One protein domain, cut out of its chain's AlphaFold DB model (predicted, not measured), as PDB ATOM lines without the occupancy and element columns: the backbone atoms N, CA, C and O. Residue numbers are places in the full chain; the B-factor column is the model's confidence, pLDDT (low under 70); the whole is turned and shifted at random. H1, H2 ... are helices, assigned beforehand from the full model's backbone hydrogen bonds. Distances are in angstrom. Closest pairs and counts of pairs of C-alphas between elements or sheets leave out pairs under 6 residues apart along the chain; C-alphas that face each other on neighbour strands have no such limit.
ATOM      1  N   ASN A   5     129.377 140.207 180.544       82.81
ATOM      2  CA  ASN A   5     128.925 141.074 179.450       82.81
ATOM      3  C   ASN A   5     130.046 141.356 178.443       82.81
ATOM      4  O   ASN A   5     129.798 141.394 177.240       82.81
ATOM      5  N   LEU A   6     131.277 141.519 178.933       86.94
ATOM      6  CA  LEU A   6     132.444 141.751 178.091       86.94
ATOM      7  C   LEU A   6     132.834 140.477 177.333       86.94
ATOM      8  O   LEU A   6     133.004 140.522 176.118       86.94
ATOM      9  N   GLU A   7     132.844 139.333 178.021       88.44
ATOM     10  CA  GLU A   7     133.096 138.029 177.397       88.44
ATOM     11  C   GLU A   7     132.076 137.701 176.305       88.44
ATOM     12  O   GLU A   7     132.432 137.147 175.268       88.44
ATOM     13  N   ARG A   8     130.802 138.072 176.501       85.88
ATOM     14  CA  ARG A   8     129.763 137.914 175.474       85.88
ATOM     15  C   ARG A   8     130.117 138.688 174.205       85.88
ATOM     16  O   ARG A   8     130.080 138.108 173.123       85.88
ATOM     17  N   MET A   9     130.475 139.966 174.337       87.25
ATOM     18  CA  MET A   9     130.832 140.807 173.188       87.25
ATOM     19  C   MET A   9     132.071 140.275 172.453       87.25
ATOM     20  O   MET A   9     132.079 140.208 171.222       87.25
ATOM     21  N   GLU A  10     133.101 139.863 173.193       89.62
ATOM     22  CA  GLU A  10     134.333 139.272 172.648       89.62
ATOM     23  C   GLU A  10     134.064 137.947 171.921       89.62
ATOM     24  O   GLU A  10     134.570 137.720 170.815       89.62
ATOM     25  N   PHE A  11     133.220 137.093 172.502       88.94
ATOM     26  CA  PHE A  11     132.805 135.835 171.896       88.94
ATOM     27  C   PHE A  11     132.038 136.065 170.587       88.94
ATOM     28  O   PHE A  11     132.412 135.499 169.557       88.94
ATOM     29  N   GLU A  12     131.017 136.931 170.585       88.44
ATOM     30  CA  GLU A  12     130.231 137.239 169.381       88.44
ATOM     31  C   GLU A  12     131.116 137.826 168.271       88.44
ATOM     32  O   GLU A  12     131.040 137.408 167.113       88.44
ATOM     33  N   LYS A  13     132.032 138.735 168.627       89.06
ATOM     34  CA  LYS A  13     133.014 139.313 167.698       89.06
ATOM     35  C   LYS A  13     133.952 138.254 167.117       89.06
ATOM     36  O   LYS A  13     134.208 138.254 165.911       89.06
ATOM     37  N   THR A  14     134.470 137.356 167.953       89.88
ATOM     38  CA  THR A  14     135.393 136.293 167.530       89.88
ATOM     39  C   THR A  14     134.706 135.300 166.602       89.88
ATOM     40  O   THR A  14     135.255 134.930 165.566       89.88
ATOM     41  N   MET A  15     133.487 134.891 166.934       87.06
ATOM     42  CA  MET A  15     132.733 133.913 166.157       87.06
ATOM     43  C   MET A  15     132.255 134.497 164.821       87.06
ATOM     44  O   MET A  15     132.357 133.823 163.798       87.06
ATOM     45  N   ARG A  16     131.886 135.787 164.781       87.19
ATOM     46  CA  ARG A  16     131.639 136.510 163.522       87.19
ATOM     47  C   ARG A  16     132.859 136.477 162.598       87.19
ATOM     48  O   ARG A  16     132.711 136.190 161.415       87.19
ATOM     49  N   LYS A  17     134.068 136.701 163.131       88.38
ATOM     50  CA  LYS A  17     135.321 136.605 162.355       88.38
ATOM     51  C   LYS A  17     135.625 135.189 161.856       88.38
ATOM     52  O   LYS A  17     136.266 135.043 160.825       88.38
ATOM     53  N   LYS A  18     135.176 134.158 162.576       87.25
ATOM     54  CA  LYS A  18     135.368 132.743 162.217       87.25
ATOM     55  C   LYS A  18     134.332 132.200 161.222       87.25
ATOM     56  O   LYS A  18     134.337 131.005 160.957       87.25
ATOM     57  N   GLY A  19     133.458 133.050 160.677       84.31
ATOM     58  CA  GLY A  19     132.441 132.632 159.707       84.31
ATOM     59  C   GLY A  19     131.084 132.279 160.322       84.31
ATOM     60  O   GLY A  19     130.258 131.666 159.654       84.31
ATOM     61  N   CYS A  20     130.815 132.689 161.566       82.88
ATOM     62  CA  CYS A  20     129.486 132.611 162.181       82.88
ATOM     63  C   CYS A  20     128.888 134.021 162.363       82.88
ATOM     64  O   CYS A  20     128.812 134.503 163.496       82.88
ATOM     65  N   PRO A  21     128.500 134.729 161.284       75.69
ATOM     66  CA  PRO A  21     128.019 136.110 161.372       75.69
ATOM     67  C   PRO A  21     126.702 136.258 162.145       75.69
ATOM     68  O   PRO A  21     126.537 137.245 162.862       75.69
ATOM     69  N   ASP A  22     125.834 135.248 162.073       73.25
ATOM     70  CA  ASP A  22     124.539 135.164 162.765       73.25
ATOM     71  C   ASP A  22     124.631 134.643 164.204       73.25
ATOM     72  O   ASP A  22     123.633 134.234 164.808       73.25
ATOM     73  N   ILE A  23     125.830 134.638 164.790       76.31
ATOM     74  CA  ILE A  23     125.955 134.326 166.206       76.31
ATOM     75  C   ILE A  23     125.315 135.444 167.031       76.31
ATOM     76  O   ILE A  23     125.776 136.583 167.047       76.31
ATOM     77  N   HIS A  24     124.204 135.112 167.685       74.62
ATOM     78  CA  HIS A  24     123.477 136.044 168.532       74.62
ATOM     79  C   HIS A  24     123.163 135.371 169.863       74.62
ATOM     80  O   HIS A  24     122.284 134.508 169.962       74.62
ATOM     81  N   LEU A  25     123.872 135.780 170.910       74.00
ATOM     82  CA  LEU A  25     123.679 135.288 172.273       74.00
ATOM     83  C   LEU A  25     122.520 136.031 172.955       74.00
ATOM     84  O   LEU A  25     122.666 136.642 174.017       74.00
ATOM     85  N   ARG A  26     121.334 135.976 172.340       77.38
ATOM     86  CA  ARG A  26     120.110 136.542 172.919       77.38
ATOM     87  C   ARG A  26     119.574 135.615 173.994       77.38
ATOM     88  O   ARG A  26     119.423 134.411 173.772       77.38
ATOM     89  N   LYS A  27     119.247 136.218 175.134       75.00
ATOM     90  CA  LYS A  27     118.442 135.567 176.158       75.00
ATOM     91  C   LYS A  27     116.962 135.727 175.821       75.00
ATOM     92  O   LYS A  27     116.552 136.777 175.330       75.00
ATOM     93  N   ASP A  28     116.180 134.689 176.065       78.00
ATOM     94  CA  ASP A  28     114.731 134.764 176.090       78.00
ATOM     95  C   ASP A  28     114.264 135.533 177.343       78.00
ATOM     96  O   ASP A  28     115.066 135.901 178.207       78.00
ATOM     97  N   ARG A  29     112.956 135.789 177.464       77.56
ATOM     98  CA  ARG A  29     112.389 136.546 178.596       77.56
ATOM     99  C   ARG A  29     112.601 135.866 179.958       77.56
ATOM    100  O   ARG A  29     112.556 136.547 180.975       77.56
ATOM    101  N   LYS A  30     112.849 134.557 179.982       80.44
ATOM    102  CA  LYS A  30     113.181 133.751 181.166       80.44
ATOM    103  C   LYS A  30     114.689 133.669 181.431       80.44
ATOM    104  O   LYS A  30     115.103 133.033 182.393       80.44
ATOM    105  N   GLY A  31     115.512 134.319 180.605       72.50
ATOM    106  CA  GLY A  31     116.955 134.423 180.810       72.50
ATOM    107  C   GLY A  31     117.799 133.280 180.234       72.50
ATOM    108  O   GLY A  31     119.023 133.336 180.387       72.50
ATOM    109  N   GLY A  32     117.197 132.291 179.565       74.50
ATOM    110  CA  GLY A  32     117.898 131.222 178.848       74.50
ATOM    111  C   GLY A  32     118.306 131.659 177.444       74.50
ATOM    112  O   GLY A  32     117.746 132.600 176.892       74.50
ATOM    113  N   TYR A  33     119.311 131.030 176.838       78.88
ATOM    114  CA  TYR A  33     119.712 131.410 175.483       78.88
ATOM    115  C   TYR A  33     118.789 130.794 174.425       78.88
ATOM    116  O   TYR A  33     118.464 129.610 174.468       78.88
ATOM    117  N   LEU A  34     118.423 131.581 173.404       67.44
ATOM    118  CA  LEU A  34     117.550 131.130 172.306       67.44
ATOM    119  C   LEU A  34     118.144 129.968 171.484       67.44
ATOM    120  O   LEU A  34     117.417 129.248 170.799       67.44
ATOM    121  N   ARG A  35     119.467 129.778 171.529       71.56
ATOM    122  CA  ARG A  35     120.188 128.701 170.839       71.56
ATOM    123  C   ARG A  35     121.056 127.948 171.849       71.56
ATOM    124  O   ARG A  35     122.148 128.407 172.175       71.56
ATOM    125  N   LYS A  36     120.605 126.768 172.291       70.12
ATOM    126  CA  LYS A  36     121.319 125.925 173.274       70.12
ATOM    127  C   LYS A  36     122.759 125.589 172.863       70.12
ATOM    128  O   LYS A  36     123.658 125.626 173.688       70.12
ATOM    129  N   ASN A  37     123.012 125.365 171.573       74.69
ATOM    130  CA  ASN A  37     124.370 125.083 171.089       74.69
ATOM    131  C   ASN A  37     125.319 126.281 171.285       74.69
ATOM    132  O   ASN A  37     126.501 126.099 171.566       74.69
ATOM    133  N   MET A  38     124.797 127.509 171.177       76.06
ATOM    134  CA  MET A  38     125.575 128.726 171.415       76.06
ATOM    135  C   MET A  38     125.773 128.987 172.908       76.06
ATOM    136  O   MET A  38     126.809 129.518 173.291       76.06
ATOM    137  N   GLU A  39     124.823 128.570 173.750       82.56
ATOM    138  CA  GLU A  39     124.968 128.594 175.208       82.56
ATOM    139  C   GLU A  39     126.161 127.752 175.660       82.56
ATOM    140  O   GLU A  39     127.034 128.270 176.350       82.56
ATOM    141  N   SER A  40     126.250 126.495 175.217       83.81
ATOM    142  CA  SER A  40     127.366 125.615 175.581       83.81
ATOM    143  C   SER A  40     128.705 126.118 175.037       83.81
ATOM    144  O   SER A  40     129.708 126.097 175.751       83.81
ATOM    145  N   ALA A  41     128.734 126.638 173.805       85.62
ATOM    146  CA  ALA A  41     129.939 127.245 173.237       85.62
ATOM    147  C   ALA A  41     130.392 128.484 174.034       85.62
ATOM    148  O   ALA A  41     131.583 128.655 174.296       85.62
ATOM    149  N   PHE A  42     129.444 129.321 174.467       88.12
ATOM    150  CA  PHE A  42     129.726 130.489 175.297       88.12
ATOM    151  C   PHE A  42     130.165 130.106 176.715       88.12
ATOM    152  O   PHE A  42     131.105 130.691 177.243       88.12
ATOM    153  N   GLN A  43     129.549 129.093 177.325       86.19
ATOM    154  CA  GLN A  43     129.982 128.560 178.620       86.19
ATOM    155  C   GLN A  43     131.422 128.033 178.552       86.19
ATOM    156  O   GLN A  43     132.225 128.352 179.427       86.19
ATOM    157  N   GLY A  44     131.776 127.302 177.490       89.31
ATOM    158  CA  GLY A  44     133.151 126.853 177.254       89.31
ATOM    159  C   GLY A  44     134.135 128.012 177.061       89.31
ATOM    160  O   GLY A  44     135.249 127.971 177.585       89.31
ATOM    161  N   TRP A  45     133.716 129.077 176.367       90.12
ATOM    162  CA  TRP A  45     134.500 130.306 176.227       90.12
ATOM    163  C   TRP A  45     134.785 130.961 177.583       90.12
ATOM    164  O   TRP A  45     135.945 131.202 177.919       90.12
ATOM    165  N   VAL A  46     133.738 131.188 178.380       88.88
ATOM    166  CA  VAL A  46     133.844 131.805 179.710       88.88
ATOM    167  C   VAL A  46     134.704 130.950 180.640       88.88
ATOM    168  O   VAL A  46     135.567 131.490 181.325       88.88
ATOM    169  N   LEU A  47     134.542 129.622 180.625       89.38
ATOM    170  CA  LEU A  47     135.359 128.707 181.428       89.38
ATOM    171  C   LEU A  47     136.849 128.830 181.077       89.38
ATOM    172  O   LEU A  47     137.687 128.957 181.971       89.38
ATOM    173  N   LYS A  48     137.182 128.856 179.781       87.75
ATOM    174  CA  LYS A  48     138.561 129.052 179.315       87.75
ATOM    175  C   LYS A  48     139.118 130.406 179.765       87.75
ATOM    176  O   LYS A  48     140.253 130.470 180.237       87.75
ATOM    177  N   ALA A  49     138.340 131.476 179.627       85.00
ATOM    178  CA  ALA A  49     138.751 132.818 180.026       85.00
ATOM    179  C   ALA A  49     138.969 132.926 181.549       85.00
ATOM    180  O   ALA A  49     139.972 133.492 181.986       85.00
ATOM    181  N   SER A  50     138.104 132.300 182.353       84.56
ATOM    182  CA  SER A  50     138.255 132.200 183.809       84.56
ATOM    183  C   SER A  50     139.534 131.463 184.214       84.56
ATOM    184  O   SER A  50     140.269 131.947 185.074       84.56
ATOM    185  N   ILE A  51     139.842 130.332 183.572       83.00
ATOM    186  CA  ILE A  51     141.083 129.579 183.820       83.00
ATOM    187  C   ILE A  51     142.309 130.426 183.451       83.00
ATOM    188  O   ILE A  51     143.266 130.502 184.217       83.00
ATOM    189  N   GLN A  52     142.274 131.122 182.312       78.50
ATOM    190  CA  GLN A  52     143.389 131.957 181.861       78.50
ATOM    191  C   GLN A  52     143.671 133.139 182.806       78.50
ATOM    192  O   GLN A  52     144.827 133.528 182.962       78.50
ATOM    193  N   GLN A  53     142.641 133.704 183.446       71.69
ATOM    194  CA  GLN A  53     142.820 134.717 184.490       71.69
ATOM    195  C   GLN A  53     143.416 134.125 185.773       71.69
ATOM    196  O   GLN A  53     144.247 134.775 186.394       71.69
ATOM    197  N   SER A  54     143.036 132.898 186.141       67.19
ATOM    198  CA  SER A  54     143.564 132.221 187.333       67.19
ATOM    199  C   SER A  54     145.035 131.812 187.204       67.19
ATOM    200  O   SER A  54     145.715 131.733 188.215       67.19
ATOM    201  N   ILE A  55     145.523 131.542 185.989       63.06
ATOM    202  CA  ILE A  55     146.930 131.164 185.734       63.06
ATOM    203  C   ILE A  55     147.855 132.394 185.701       63.06
ATOM    204  O   ILE A  55     149.064 132.269 185.860       63.06
ATOM    205  N   LYS A  56     147.302 133.592 185.479       58.03
ATOM    206  CA  LYS A  56     148.050 134.860 185.494       58.03
ATOM    207  C   LYS A  56     148.024 135.573 186.856       58.03
ATOM    208  O   LYS A  56     148.497 136.707 186.921       58.03
ATOM    209  N   GLY A  57     147.424 134.954 187.874       46.28
ATOM    210  CA  GLY A  57     147.355 135.452 189.251       46.28
ATOM    211  C   GLY A  57     148.488 134.922 190.109       46.28
ATOM    212  O   GLY A  57     148.847 133.740 189.918       46.28
TER     213      GLY A  57
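AT A GLANCE: This is residues 5 to 57 of the 57 residues of an uncharacterized protein of Gilliamella sp. Lep-s5 (UniProt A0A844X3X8). One long helix, H2, makes most of the longest axis, and the shorter H1 is set steeply against its middle by the first part of H1, roughly as a lopsided T. From the far end of H1 the long link of residues 18 to 35 comes back to the beginning of H2, closing a rough triangle, while residues 50 to 57 stick out at the other end of H2. The printed part has 53 residues with two named helices, H1 then H2, and no named strand; its class is all helix. It is only just loose, close to compact, with a radius of gyration of the C-alphas of 12.0 A, and the C-alphas span 36 by 28 by 17 A.

HOW THE PARTS SIT: H2, residues 36 to 55, touches H1, residues 5 to 17. The closest C-alphas of the two are those of Glu 7 and Val 46, 6.7 A apart. H1 touches H2 with residues 7 to 11 alone, and H2 touches H1 with residues 42 to 46 alone. The helices run opposite ways at a steep tilt of 66 degrees, with their centres 11.5 A apart. In H1 and H2 every O i to N i+4 pair is within hydrogen-bond range.

IN THESE COORDINATES: H2 measures 29.0 A from C-alpha 36 at (121.319, 125.925, 173.274) to C-alpha 55 at (146.930, 131.164, 185.734). H1 measures 18.8 A from its first to its last C-alpha and begins with C-alpha 5 at (128.925, 141.074, 179.450).

THE WHOLE: The two C-alphas farthest apart are those of Arg 29 and Gly 57, at 36.6 A. The printed part has no cut, and the link from H1 to H2 is long, with 18 residues. Residues 50 to 57, of which 50 to 55 belong to H2, stand free. The mean pLDDT of the printed part is 80.2; residue 34 and residues 54 to 57 are under 70.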